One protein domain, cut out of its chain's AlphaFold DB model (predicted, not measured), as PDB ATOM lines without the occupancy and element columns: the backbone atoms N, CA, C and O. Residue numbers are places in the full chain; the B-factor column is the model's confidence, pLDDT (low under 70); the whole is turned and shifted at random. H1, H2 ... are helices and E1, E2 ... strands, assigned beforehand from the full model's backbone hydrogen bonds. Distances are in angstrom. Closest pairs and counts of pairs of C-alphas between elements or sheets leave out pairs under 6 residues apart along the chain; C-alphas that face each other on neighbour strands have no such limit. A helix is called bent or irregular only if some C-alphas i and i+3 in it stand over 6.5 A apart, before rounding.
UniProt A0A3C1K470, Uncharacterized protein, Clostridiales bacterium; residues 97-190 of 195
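What this domain is: This is residues 97 to 190 of the 195 residues of an uncharacterized protein of Clostridiales bacterium (UniProt A0A3C1K470). Two helices side by side, the long H1 and the shorter H3, run opposite ways and form one layer over a face of a small twisted sheet of three strands, while the short helix H2 packs beside the sheet's E3 edge. H1 makes the longest axis, and a long link folds back from its end to the sheet. The printed part has 94 residues with three named helices and three named strands, in the order H1 E1 E2 H2 H3 E3; the sheet is mixed, in the order E1 E2 E3, and the class is mixed, helices and strands. The whole is compact, with a radius of gyration of the C-alphas of 12.6 A and spans of 35 by 24 by 23 A.

How they stand to each other: H1, residues 97 to 122, has a kink of 50 degrees near residue 104 and is irregular, with C-alphas 102 and 105 standing 7.3 A apart. It touches H3, residues 166 to 180, opposite ways at a shallow tilt of 25 degrees; the closest C-alphas, of Val 115 and Ile 168, are 6.0 A apart. E1, residues 134 to 139, and E2, residues 144 to 149, form a hairpin, antiparallel at 158 degrees, with N 135 and O 148 2.8 A apart, within hydrogen-bond range. E3, residues 185 to 189, is parallel to E2 at 27 degrees, with N 147 and O 187 2.8 A apart, also within range. H2, residues 156 to 164, and H3 touch only at the corner, and only just, with 3 pairs of C-alphas within 8 A, the closest being Leu 162 and Ile 168 at 6.4 A. E2, H2, H3 and E3 form a strand-helix-strand unit, two parallel neighbour strands joined through helices, with a right-handed crossover. H1, H2 and H3 are on the sheet, but each only grazes it; the closest C-alphas of H2 and E3, Leu 159 and Tyr 188, are 6.2 A apart. H3 and E3 are near each other, and H1 and H2 are apart. Each O i to N i+4 pair is within hydrogen-bond range in H2 and H3, and 18 of 22 are in H1.

Where its parts are: H1 begins at C-alpha 97 (4.212, -16.766, 13.031) and is 34.0 A long. E1 spans 16.4 A, E2 15.6 A and H2 11.8 A. H3, 20.3 A long, begins at C-alpha 166 (-23.395, -9.616, 16.069). E3 spans 13.1 A and ends at C-alpha 189 (-13.523, -22.803, 13.818).

The domain as a whole: The two C-alphas farthest apart, of Lys 98 and Lys 124, are 36.9 A apart. The printed part has no cut. The link from H1 to E1, 11 residues, is long. The mean pLDDT of the printed part is 91.0, and residues 151 to 155 are under 70.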
ATOM      1  N   PRO A  97       4.725 -16.331  11.732       89.62
ATOM      2  CA  PRO A  97       4.212 -16.766  13.031       89.62
ATOM      3  C   PRO A  97       4.896 -16.095  14.227       89.62
ATOM      4  O   PRO A  97       4.241 -15.776  15.214       89.62
ATOM      5  N   LYS A  98       6.195 -15.777  14.115       91.88
ATOM      6  CA  LYS A  98       6.935 -15.079  15.178       91.88
ATOM      7  C   LYS A  98       6.456 -13.645  15.392       91.88
ATOM      8  O   LYS A  98       6.601 -13.118  16.486       91.88
ATOM      9  N   LYS A  99       5.931 -12.978  14.356       93.38
ATOM     10  CA  LYS A  99       5.354 -11.632  14.506       93.38
ATOM     11  C   LYS A  99       4.000 -11.700  15.195       93.38
ATOM     12  O   LYS A  99       3.743 -10.903  16.090       93.38
ATOM     13  N   VAL A 100       3.168 -12.668  14.812       93.88
ATOM     14  CA  VAL A 100       1.858 -12.875  15.442       93.88
ATOM     15  C   VAL A 100       2.025 -13.215  16.918       93.88
ATOM     16  O   VAL A 100       1.372 -12.597  17.755       93.88
ATOM     17  N   SER A 101       2.962 -14.108  17.257       93.31
ATOM     18  CA  SER A 101       3.190 -14.552  18.636       93.31
ATOM     19  C   SER A 101       3.547 -13.419  19.606       93.31
ATOM     20  O   SER A 101       3.282 -13.546  20.794       93.31
ATOM     21  N   ILE A 102       4.116 -12.303  19.125       94.25
ATOM     22  CA  ILE A 102       4.424 -11.120  19.957       94.25
ATOM     23  C   ILE A 102       3.147 -10.493  20.532       94.25
ATOM     24  O   ILE A 102       3.164  -9.945  21.630       94.25
ATOM     25  N   LEU A 103       2.046 -10.553  19.782       94.75
ATOM     26  CA  LEU A 103       0.783  -9.886  20.105       94.75
ATOM     27  C   LEU A 103      -0.307 -10.880  20.532       94.75
ATOM     28  O   LEU A 103      -1.260 -10.497  21.215       94.75
ATOM     29  N   TRP A 104      -0.149 -12.155  20.164       94.81
ATOM     30  CA  TRP A 104      -1.152 -13.205  20.327       94.81
ATOM     31  C   TRP A 104      -1.626 -13.367  21.769       94.81
ATOM     32  O   TRP A 104      -2.825 -13.332  22.020       94.81
ATOM     33  N   GLU A 105      -0.707 -13.444  22.735       93.25
ATOM     34  CA  GLU A 105      -1.059 -13.627  24.149       93.25
ATOM     35  C   GLU A 105      -1.968 -12.498  24.667       93.25
ATOM     36  O   GLU A 105      -2.987 -12.742  25.318       93.25
ATOM     37  N   SER A 106      -1.642 -11.246  24.327       94.50
ATOM     38  CA  SER A 106      -2.454 -10.092  24.725       94.50
ATOM     39  C   SER A 106      -3.822 -10.065  24.043       94.50
ATOM     40  O   SER A 106      -4.813  -9.692  24.676       94.50
ATOM     41  N   PHE A 107      -3.893 -10.504  22.785       96.50
ATOM     42  CA  PHE A 107      -5.146 -10.633  22.054       96.50
ATOM     43  C   PHE A 107      -6.035 -11.720  22.658       96.50
ATOM     44  O   PHE A 107      -7.177 -11.433  23.002       96.50
ATOM     45  N   VAL A 108      -5.507 -12.933  22.847       94.94
ATOM     46  CA  VAL A 108      -6.247 -14.074  23.401       94.94
ATOM     47  C   VAL A 108      -6.790 -13.743  24.783       94.94
ATOM     48  O   VAL A 108      -7.952 -14.021  25.064       94.94
ATOM     49  N   LYS A 109      -6.000 -13.081  25.636       94.44
ATOM     50  CA  LYS A 109      -6.448 -12.643  26.965       94.44
ATOM     51  C   LYS A 109      -7.650 -11.696  26.904       94.44
ATOM     52  O   LYS A 109      -8.611 -11.877  27.663       94.44
ATOM     53  N   ASP A 110      -7.592 -10.687  26.035       96.25
ATOM     54  CA  ASP A 110      -8.689  -9.735  25.846       96.25
ATOM     55  C   ASP A 110      -9.919 -10.442  25.252       96.25
ATOM     56  O   ASP A 110     -11.019 -10.299  25.786       96.25
ATOM     57  N   LEU A 111      -9.722 -11.250  24.203       96.00
ATOM     58  CA  LEU A 111     -10.774 -11.991  23.506       96.00
ATOM     59  C   LEU A 111     -11.522 -12.916  24.461       96.00
ATOM     60  O   LEU A 111     -12.738 -12.799  24.602       96.00
ATOM     61  N   ASN A 112     -10.792 -13.762  25.188       93.19
ATOM     62  CA  ASN A 112     -11.361 -14.684  26.164       93.19
ATOM     63  C   ASN A 112     -12.215 -13.963  27.200       93.19
ATOM     64  O   ASN A 112     -13.326 -14.383  27.510       93.19
ATOM     65  N   SER A 113     -11.691 -12.868  27.750       94.19
ATOM     66  CA  SER A 113     -12.385 -12.121  28.796       94.19
ATOM     67  C   SER A 113     -13.678 -11.499  28.271       94.19
ATOM     68  O   SER A 113     -14.698 -11.533  28.957       94.19
ATOM     69  N   LYS A 114     -13.634 -10.939  27.060       95.75
ATOM     70  CA  LYS A 114     -14.740 -10.208  26.445       95.75
ATOM     71  C   LYS A 114     -15.829 -11.122  25.904       95.75
ATOM     72  O   LYS A 114     -16.987 -10.949  26.275       95.75
ATOM     73  N   VAL A 115     -15.459 -12.115  25.099       94.06
ATOM     74  CA  VAL A 115     -16.402 -13.070  24.502       94.06
ATOM     75  C   VAL A 115     -17.126 -13.852  25.593       94.06
ATOM     76  O   VAL A 115     -18.353 -13.922  25.574       94.06
ATOM     77  N   TYR A 116     -16.400 -14.349  26.600       93.38
ATOM     78  CA  TYR A 116     -17.014 -15.036  27.738       93.38
ATOM     79  C   TYR A 116     -18.009 -14.143  28.485       93.38
ATOM     80  O   TYR A 116     -19.081 -14.605  28.871       93.38
ATOM     81  N   TRP A 117     -17.665 -12.870  28.707       95.69
ATOM     82  CA  TRP A 117     -18.539 -11.957  29.441       95.69
ATOM     83  C   TRP A 117     -19.830 -11.663  28.671       95.69
ATOM     84  O   TRP A 117     -20.911 -11.850  29.229       95.69
ATOM     85  N   ILE A 118     -19.715 -11.301  27.389       95.88
ATOM     86  CA  ILE A 118     -20.862 -11.028  26.510       95.88
ATOM     87  C   ILE A 118     -21.765 -12.260  26.439       95.88
ATOM     88  O   ILE A 118     -22.962 -12.194  26.709       95.88
ATOM     89  N   ALA A 119     -21.186 -13.417  26.129       93.50
ATOM     90  CA  ALA A 119     -21.962 -14.627  25.936       93.50
ATOM     91  C   ALA A 119     -22.673 -15.068  27.226       93.50
ATOM     92  O   ALA A 119     -23.872 -15.339  27.206       93.50
ATOM     93  N   LYS A 120     -21.970 -15.082  28.367       93.62
ATOM     94  CA  LYS A 120     -22.524 -15.600  29.624       93.62
ATOM     95  C   LYS A 120     -23.476 -14.638  30.324       93.62
ATOM     96  O   LYS A 120     -24.469 -15.089  30.892       93.62
ATOM     97  N   TYR A 121     -23.167 -13.343  30.339       94.94
ATOM     98  CA  TYR A 121     -23.904 -12.372  31.151       94.94
ATOM     99  C   TYR A 121     -24.890 -11.540  30.338       94.94
ATOM    100  O   TYR A 121     -26.026 -11.380  30.787       94.94
ATOM    101  N   ASP A 122     -24.512 -11.074  29.147       94.44
ATOM    102  CA  ASP A 122     -25.418 -10.263  28.323       94.44
ATOM    103  C   ASP A 122     -26.427 -11.146  27.593       94.44
ATOM    104  O   ASP A 122     -27.633 -10.898  27.626       94.44
ATOM    105  N   LEU A 123     -25.930 -12.218  26.972       93.69
ATOM    106  CA  LEU A 123     -26.724 -13.095  26.110       93.69
ATOM    107  C   LEU A 123     -27.244 -14.342  26.830       93.69
ATOM    108  O   LEU A 123     -28.042 -15.088  26.266       93.69
ATOM    109  N   LYS A 124     -26.830 -14.556  28.086       94.25
ATOM    110  CA  LYS A 124     -27.245 -15.688  28.937       94.25
ATOM    111  C   LYS A 124     -27.015 -17.059  28.288       94.25
ATOM    112  O   LYS A 124     -27.715 -18.020  28.599       94.25
ATOM    113  N   PHE A 125     -26.027 -17.160  27.405       90.12
ATOM    114  CA  PHE A 125     -25.616 -18.409  26.788       90.12
ATOM    115  C   PHE A 125     -24.764 -19.195  27.792       90.12
ATOM    116  O   PHE A 125     -23.637 -18.819  28.109       90.12
ATOM    117  N   THR A 126     -25.331 -20.259  28.363       85.44
ATOM    118  CA  THR A 126     -24.733 -20.998  29.491       85.44
ATOM    119  C   THR A 126     -23.674 -22.011  29.084       85.44
ATOM    120  O   THR A 126     -22.873 -22.415  29.923       85.44
ATOM    121  N   ASP A 127     -23.647 -22.396  27.810       85.38
ATOM    122  CA  ASP A 127     -22.801 -23.477  27.297       85.38
ATOM    123  C   ASP A 127     -21.418 -22.999  26.836       85.38
ATOM    124  O   ASP A 127     -20.717 -23.715  26.126       85.38
ATOM    125  N   ILE A 128     -21.020 -21.793  27.244       84.75
ATOM    126  CA  ILE A 128     -19.704 -21.216  26.974       84.75
ATOM    127  C   ILE A 128     -18.895 -21.083  28.267       84.75
ATOM    128  O   ILE A 128     -19.326 -20.498  29.267       84.75
ATOM    129  N   ASN A 129     -17.678 -21.600  28.231       86.12
ATOM    130  CA  ASN A 129     -16.616 -21.303  29.183       86.12
ATOM    131  C   ASN A 129     -15.543 -20.451  28.492       86.12
ATOM    132  O   ASN A 129     -15.658 -20.066  27.330       86.12
ATOM    133  N   ARG A 130     -14.492 -20.109  29.233       86.75
ATOM    134  CA  ARG A 130     -13.313 -19.490  28.623       86.75
ATOM    135  C   ARG A 130     -12.618 -20.517  27.732       86.75
ATOM    136  O   ARG A 130     -12.623 -21.701  28.054       86.75
ATOM    137  N   PHE A 131     -12.042 -20.057  26.632       85.94
ATOM    138  CA  PHE A 131     -11.235 -20.880  25.743       85.94
ATOM    139  C   PHE A 131      -9.889 -21.156  26.421       85.94
ATOM    140  O   PHE A 131      -9.228 -20.216  26.874       85.94
ATOM    141  N   GLU A 132      -9.507 -22.429  26.529       82.31
ATOM    142  CA  GLU A 132      -8.226 -22.823  27.131       82.31
ATOM    143  C   GLU A 132      -7.072 -22.474  26.199       82.31
ATOM    144  O   GLU A 132      -6.162 -21.752  26.608       82.31
ATOM    145  N   ASN A 133      -7.184 -22.870  24.930       85.06
ATOM    146  CA  ASN A 133      -6.313 -22.402  23.864       85.06
ATOM    147  C   ASN A 133      -7.131 -21.815  22.713       85.06
ATOM    148  O   ASN A 133      -8.278 -22.194  22.456       85.06
ATOM    149  N   ILE A 134      -6.518 -20.831  22.062       90.12
ATOM    150  CA  ILE A 134      -6.995 -20.250  20.816       90.12
ATOM    151  C   ILE A 134      -5.791 -20.196  19.890       90.12
ATOM    152  O   ILE A 134      -4.828 -19.475  20.171       90.12
ATOM    153  N   ASP A 135      -5.872 -20.936  18.800       90.69
ATOM    154  CA  ASP A 135      -4.918 -20.907  17.705       90.69
ATOM    155  C   ASP A 135      -5.499 -20.138  16.518       90.69
ATOM    156  O   ASP A 135      -6.643 -19.671  16.529       90.69
ATOM    157  N   TYR A 136      -4.687 -19.951  15.481       92.19
ATOM    158  CA  TYR A 136      -5.134 -19.276  14.276       92.19
ATOM    159  C   TYR A 136      -4.585 -19.908  13.011       92.19
ATOM    160  O   TYR A 136      -3.470 -20.431  12.965       92.19
ATOM    161  N   TYR A 137      -5.354 -19.746  11.943       90.94
ATOM    162  CA  TYR A 137      -4.945 -20.070  10.591       90.94
ATOM    163  C   TYR A 137      -5.400 -18.960   9.644       90.94
ATOM    164  O   TYR A 137      -6.565 -18.584   9.622       90.94
ATOM    165  N   TYR A 138      -4.482 -18.405   8.851       92.06
ATOM    166  CA  TYR A 138      -4.836 -17.401   7.849       92.06
ATOM    167  C   TYR A 138      -4.884 -18.035   6.459       92.06
ATOM    168  O   TYR A 138      -3.842 -18.366   5.882       92.06
ATOM    169  N   ASN A 139      -6.089 -18.167   5.903       91.50
ATOM    170  CA  ASN A 139      -6.279 -18.633   4.538       91.50
ATOM    171  C   ASN A 139      -6.013 -17.481   3.563       91.50
ATOM    172  O   ASN A 139      -6.802 -16.544   3.440       91.50
ATOM    173  N   LYS A 140      -4.897 -17.564   2.837       88.06
ATOM    174  CA  LYS A 140      -4.488 -16.539   1.864       88.06
ATOM    175  C   LYS A 140      -5.372 -16.485   0.621       88.06
ATOM    176  O   LYS A 140      -5.443 -15.433  -0.001       88.06
ATOM    177  N   THR A 141      -5.990 -17.602   0.245       89.50
ATOM    178  CA  THR A 141      -6.831 -17.699  -0.954       89.50
ATOM    179  C   THR A 141      -8.176 -17.029  -0.713       89.50
ATOM    180  O   THR A 141      -8.649 -16.267  -1.550       89.50
ATOM    181  N   GLU A 142      -8.768 -17.280   0.454       90.75
ATOM    182  CA  GLU A 142     -10.070 -16.725   0.844       90.75
ATOM    183  C   GLU A 142      -9.950 -15.368   1.549       90.75
ATOM    184  O   GLU A 142     -10.942 -14.660   1.705       90.75
ATOM    185  N   CYS A 143      -8.738 -14.991   1.969       90.56
ATOM    186  CA  CYS A 143      -8.468 -13.829   2.818       90.56
ATOM    187  C   CYS A 143      -9.263 -13.861   4.138       90.56
ATOM    188  O   CYS A 143      -9.722 -12.819   4.617       90.56
ATOM    189  N   ILE A 144      -9.406 -15.054   4.726       94.31
ATOM    190  CA  ILE A 144     -10.131 -15.296   5.979       94.31
ATOM    191  C   ILE A 144      -9.151 -15.713   7.078       94.31
ATOM    192  O   ILE A 144      -8.300 -16.584   6.877       94.31
ATOM    193  N   LEU A 145      -9.284 -15.087   8.247       94.88
ATOM    194  CA  LEU A 145      -8.630 -15.512   9.479       94.88
ATOM    195  C   LEU A 145      -9.525 -16.492  10.246       94.88
ATOM    196  O   LEU A 145     -10.589 -16.121  10.727       94.88
ATOM    197  N   TYR A 146      -9.069 -17.721  10.408       94.25
ATOM    198  CA  TYR A 146      -9.711 -18.725  11.242       94.25
ATOM    199  C   TYR A 146      -9.151 -18.624  12.663       94.25
ATOM    200  O   TYR A 146      -7.932 -18.596  12.848       94.25
ATOM    201  N   LEU A 147     -10.042 -18.507  13.649       94.06
ATOM    202  CA  LEU A 147      -9.749 -18.535  15.079       94.06
ATOM    203  C   LEU A 147     -10.156 -19.908  15.605       94.06
ATOM    204  O   LEU A 147     -11.340 -20.168  15.817       94.06
ATOM    205  N   ASN A 148      -9.164 -20.769  15.788       90.62
ATOM    206  CA  ASN A 148      -9.368 -22.146  16.204       90.62
ATOM    207  C   ASN A 148      -9.489 -22.178  17.722       90.62
ATOM    208  O   ASN A 148      -8.531 -21.841  18.414       90.62
ATOM    209  N   ILE A 149     -10.658 -22.534  18.239       88.06
ATOM    210  CA  ILE A 149     -10.891 -22.658  19.681       88.06
ATOM    211  C   ILE A 149     -10.842 -24.129  20.084       88.06
ATOM    212  O   ILE A 149     -11.407 -24.978  19.400       88.06
ATOM    213  N   ASP A 150     -10.161 -24.423  21.192       75.62
ATOM    214  CA  ASP A 150      -9.965 -25.803  21.631       75.62
ATOM    215  C   ASP A 150     -11.264 -26.561  21.965       75.62
ATOM    216  O   ASP A 150     -12.273 -26.014  22.426       75.62
ATOM    217  N   ASP A 151     -11.130 -27.873  21.778       56.31
ATOM    218  CA  ASP A 151     -12.085 -28.961  21.527       56.31
ATOM    219  C   ASP A 151     -13.140 -29.268  22.617       56.31
ATOM    220  O   ASP A 151     -13.863 -30.260  22.549       56.31
ATOM    221  N   TYR A 152     -13.296 -28.430  23.648       53.16
ATOM    222  CA  TYR A 152     -14.355 -28.650  24.652       53.16
ATOM    223  C   TYR A 152     -15.754 -28.250  24.161       53.16
ATOM    224  O   TYR A 152     -16.756 -28.508  24.837       53.16
ATOM    225  N   TYR A 153     -15.829 -27.644  22.976       55.75
ATOM    226  CA  TYR A 153     -17.066 -27.284  22.294       55.75
ATOM    227  C   TYR A 153     -17.176 -28.047  20.978       55.75
ATOM    228  O   TYR A 153     -17.312 -27.444  19.916       55.75
ATOM    229  N   ASP A 154     -17.170 -29.380  21.053       55.34
ATOM    230  CA  ASP A 154     -17.606 -30.279  19.973       55.34
ATOM    231  C   ASP A 154     -19.130 -30.165  19.746       55.34
ATOM    232  O   ASP A 154     -19.933 -31.081  19.928       55.34
ATOM    233  N   LYS A 155     -19.570 -28.930  19.534       68.38
ATOM    234  CA  LYS A 155     -20.956 -28.511  19.522       68.38
ATOM    235  C   LYS A 155     -21.070 -27.422  18.476       68.38
ATOM    236  O   LYS A 155     -20.874 -26.246  18.779       68.38
ATOM    237  N   ASP A 156     -21.451 -27.812  17.264       82.00
ATOM    238  CA  ASP A 156     -21.703 -26.917  16.125       82.00
ATOM    239  C   ASP A 156     -22.520 -25.675  16.504       82.00
ATOM    240  O   ASP A 156     -22.336 -24.598  15.942       82.00
ATOM    241  N   TYR A 157     -23.414 -25.787  17.493       86.94
ATOM    242  CA  TYR A 157     -24.205 -24.652  17.955       86.94
ATOM    243  C   TYR A 157     -23.391 -23.564  18.668       86.94
ATOM    244  O   TYR A 157     -23.808 -22.411  18.638       86.94
ATOM    245  N   VAL A 158     -22.257 -23.887  19.303       89.00
ATOM    246  CA  VAL A 158     -21.364 -22.894  19.920       89.00
ATOM    247  C   VAL A 158     -20.636 -22.122  18.830       89.00
ATOM    248  O   VAL A 158     -20.661 -20.895  18.847       89.00
ATOM    249  N   LEU A 159     -20.066 -22.811  17.836       90.12
ATOM    250  CA  LEU A 159     -19.456 -22.154  16.676       90.12
ATOM    251  C   LEU A 159     -20.472 -21.308  15.913       90.12
ATOM    252  O   LEU A 159     -20.189 -20.162  15.570       90.12
ATOM    253  N   LYS A 160     -21.680 -21.838  15.705       92.25
ATOM    254  CA  LYS A 160     -22.792 -21.095  15.116       92.25
ATOM    255  C   LYS A 160     -23.111 -19.845  15.931       92.25
ATOM    256  O   LYS A 160     -23.181 -18.758  15.376       92.25
ATOM    257  N   PHE A 161     -23.228 -19.974  17.251       93.12
ATOM    258  CA  PHE A 161     -23.454 -18.839  18.139       93.12
ATOM    259  C   PHE A 161     -22.340 -17.788  18.020       93.12
ATOM    260  O   PHE A 161     -22.643 -16.609  17.854       93.12
ATOM    261  N   LEU A 162     -21.065 -18.185  18.027       93.69
ATOM    262  CA  LEU A 162     -19.932 -17.263  17.896       93.69
ATOM    263  C   LEU A 162     -19.889 -16.556  16.529       93.69
ATOM    264  O   LEU A 162     -19.568 -15.369  16.468       93.69
ATOM    265  N   ASN A 163     -20.234 -17.268  15.453       95.50
ATOM    266  CA  ASN A 163     -20.191 -16.768  14.077       95.50
ATOM    267  C   ASN A 163     -21.471 -16.041  13.621       95.50
ATOM    268  O   ASN A 163     -21.435 -15.352  12.604       95.50
ATOM    269  N   GLU A 164     -22.588 -16.160  14.346       96.56
ATOM    270  CA  GLU A 164     -23.862 -15.495  14.016       96.56
ATOM    271  C   GLU A 164     -24.230 -14.360  14.990       96.56
ATOM    272  O   GLU A 164     -25.071 -13.517  14.673       96.56
ATOM    273  N   THR A 165     -23.589 -14.284  16.161       97.31
ATOM    274  CA  THR A 165     -23.887 -13.256  17.171       97.31
ATOM    275  C   THR A 165     -23.166 -11.944  16.875       97.31
ATOM    276  O   THR A 165     -21.948 -11.827  17.037       97.31
ATOM    277  N   SER A 166     -23.928 -10.912  16.510       97.38
ATOM    278  CA  SER A 166     -23.395  -9.616  16.069       97.38
ATOM    279  C   SER A 166     -22.483  -8.929  17.095       97.38
ATOM    280  O   SER A 166     -21.462  -8.348  16.730       97.38
ATOM    281  N   GLU A 167     -22.801  -9.035  18.381       97.56
ATOM    282  CA  GLU A 167     -22.081  -8.437  19.501       97.56
ATOM    283  C   GLU A 167     -20.694  -9.065  19.658       97.56
ATOM    284  O   GLU A 167     -19.695  -8.355  19.767       97.56
ATOM    285  N   ILE A 168     -20.623 -10.398  19.584       96.81
ATOM    286  CA  ILE A 168     -19.368 -11.157  19.640       96.81
ATOM    287  C   ILE A 168     -18.528 -10.871  18.398       96.81
ATOM    288  O   ILE A 168     -17.323 -10.629  18.511       96.81
ATOM    289  N   ILE A 169     -19.155 -10.836  17.220       98.00
ATOM    290  CA  ILE A 169     -18.466 -10.528  15.965       98.00
ATOM    291  C   ILE A 169     -17.852  -9.130  16.025       98.00
ATOM    292  O   ILE A 169     -16.676  -8.956  15.708       98.00
ATOM    293  N   ASN A 170     -18.620  -8.130  16.454       97.94
ATOM    294  CA  ASN A 170     -18.165  -6.744  16.526       97.94
ATOM    295  C   ASN A 170     -17.050  -6.555  17.558       97.94
ATOM    296  O   ASN A 170     -16.067  -5.869  17.270       97.94
ATOM    297  N   GLU A 171     -17.152  -7.199  18.723       98.12
ATOM    298  CA  GLU A 171     -16.088  -7.156  19.727       98.12
ATOM    299  C   GLU A 171     -14.817  -7.845  19.211       98.12
ATOM    300  O   GLU A 171     -13.722  -7.298  19.333       98.12
ATOM    301  N   THR A 172     -14.949  -8.989  18.534       98.06
ATOM    302  CA  THR A 172     -13.808  -9.692  17.929       98.06
ATOM    303  C   THR A 172     -13.137  -8.834  16.852       98.06
ATOM    304  O   THR A 172     -11.915  -8.687  16.871       98.06
ATOM    305  N   LYS A 173     -13.906  -8.169  15.972       98.19
ATOM    306  CA  LYS A 173     -13.370  -7.203  14.988       98.19
ATOM    307  C   LYS A 173     -12.633  -6.053  15.662       98.19
ATOM    308  O   LYS A 173     -11.547  -5.684  15.224       98.19
ATOM    309  N   SER A 174     -13.204  -5.497  16.729       98.19
ATOM    310  CA  SER A 174     -12.586  -4.416  17.501       98.19
ATOM    311  C   SER A 174     -11.239  -4.847  18.089       98.19
ATOM    312  O   SER A 174     -10.248  -4.121  17.986       98.19
ATOM    313  N   LEU A 175     -11.165  -6.062  18.636       98.00
ATOM    314  CA  LEU A 175      -9.932  -6.620  19.190       98.00
ATOM    315  C   LEU A 175      -8.892  -6.941  18.109       98.00
ATOM    316  O   LEU A 175      -7.721  -6.607  18.287       98.00
ATOM    317  N   LEU A 176      -9.305  -7.516  16.977       97.50
ATOM    318  CA  LEU A 176      -8.432  -7.768  15.826       97.50
ATOM    319  C   LEU A 176      -7.869  -6.462  15.245       97.50
ATOM    320  O   LEU A 176      -6.678  -6.378  14.936       97.50
ATOM    321  N   LEU A 177      -8.686  -5.409  15.164       96.94
ATOM    322  CA  LEU A 177      -8.247  -4.082  14.739       96.94
ATOM    323  C   LEU A 177      -7.264  -3.467  15.746       96.94
ATOM    324  O   LEU A 177      -6.228  -2.936  15.354       96.94
ATOM    325  N   LYS A 178      -7.570  -3.559  17.044       95.69
ATOM    326  CA  LYS A 178      -6.738  -3.017  18.126       95.69
ATOM    327  C   LYS A 178      -5.354  -3.664  18.170       95.69
ATOM    328  O   LYS A 178      -4.365  -2.947  18.291       95.69
ATOM    329  N   HIS A 179      -5.296  -4.994  18.132       95.50
ATOM    330  CA  HIS A 179      -4.053  -5.743  18.329       95.50
ATOM    331  C   HIS A 179      -3.279  -5.933  17.031       95.50
ATOM    332  O   HIS A 179      -2.067  -5.768  17.020       95.50
ATOM    333  N   PHE A 180      -3.962  -6.224  15.925       95.44
ATOM    334  CA  PHE A 180      -3.317  -6.638  14.676       95.44
ATOM    335  C   PHE A 180      -3.529  -5.672  13.508       95.44
ATOM    336  O   PHE A 180      -3.076  -5.963  12.403       95.44
ATOM    337  N   ARG A 181      -4.236  -4.548  13.710       95.06
ATOM    338  CA  ARG A 181      -4.707  -3.660  12.626       95.06
ATOM    339  C   ARG A 181      -5.472  -4.415  11.528       95.06
ATOM    340  O   ARG A 181      -5.481  -3.999  10.372       95.06
ATOM    341  N   TYR A 182      -6.094  -5.539  11.880       95.31
ATOM    342  CA  TYR A 182      -6.743  -6.421  10.920       95.31
ATOM    343  C   TYR A 182      -8.198  -6.008  10.688       95.31
ATOM    344  O   TYR A 182      -8.972  -5.873  11.634       95.31
ATOM    345  N   THR A 183      -8.560  -5.816   9.420       95.06
ATOM    346  CA  THR A 183      -9.901  -5.400   8.970       95.06
ATOM    347  C   THR A 183     -10.581  -6.432   8.070       95.06
ATOM    348  O   THR A 183     -11.679  -6.177   7.576       95.06
ATOM    349  N   GLY A 184      -9.929  -7.572   7.827       94.50
ATOM    350  CA  GLY A 184     -10.459  -8.639   6.983       94.50
ATOM    351  C   GLY A 184     -11.543  -9.472   7.670       94.50
ATOM    352  O   GLY A 184     -11.938  -9.219   8.812       94.50
ATOM    353  N   ASN A 185     -12.026 -10.482   6.949       95.94
ATOM    354  CA  ASN A 185     -13.021 -11.416   7.462       95.94
ATOM    355  C   ASN A 185     -12.369 -12.441   8.389       95.94
ATOM    356  O   ASN A 185     -11.255 -12.893   8.146       95.94
ATOM    357  N   PHE A 186     -13.086 -12.856   9.423       97.06
ATOM    358  CA  PHE A 186     -12.640 -13.930  10.298       97.06
ATOM    359  C   PHE A 186     -13.800 -14.880  10.589       97.06
ATOM    360  O   PHE A 186     -14.962 -14.491  10.445       97.06
ATOM    361  N   LEU A 187     -13.468 -16.099  10.998       95.81
ATOM    362  CA  LEU A 187     -14.414 -17.123  11.426       95.81
ATOM    363  C   LEU A 187     -13.855 -17.852  12.643       95.81
ATOM    364  O   LEU A 187     -12.657 -18.114  12.715       95.81
ATOM    365  N   TYR A 188     -14.721 -18.176  13.593       93.56
ATOM    366  CA  TYR A 188     -14.411 -19.175  14.608       93.56
ATOM    367  C   TYR A 188     -14.533 -20.564  13.997       93.56
ATOM    368  O   TYR A 188     -15.508 -20.838  13.294       93.56
ATOM    369  N   ASP A 189     -13.567 -21.423  14.288       90.25
ATOM    370  CA  ASP A 189     -13.523 -22.803  13.818       90.25
ATOM    371  C   ASP A 189     -13.044 -23.718  14.957       90.25
ATOM    372  O   ASP A 189     -12.455 -23.260  15.938       90.25
ATOM    373  N   ASN A 190     -13.339 -25.007  14.851       84.38
ATOM    374  CA  ASN A 190     -12.822 -26.065  15.717       84.38
ATOM    375  C   ASN A 190     -12.039 -27.121  14.928       84.38
ATOM    376  O   ASN A 190     -11.582 -28.095  15.521       84.38
TER     377      ASN A 190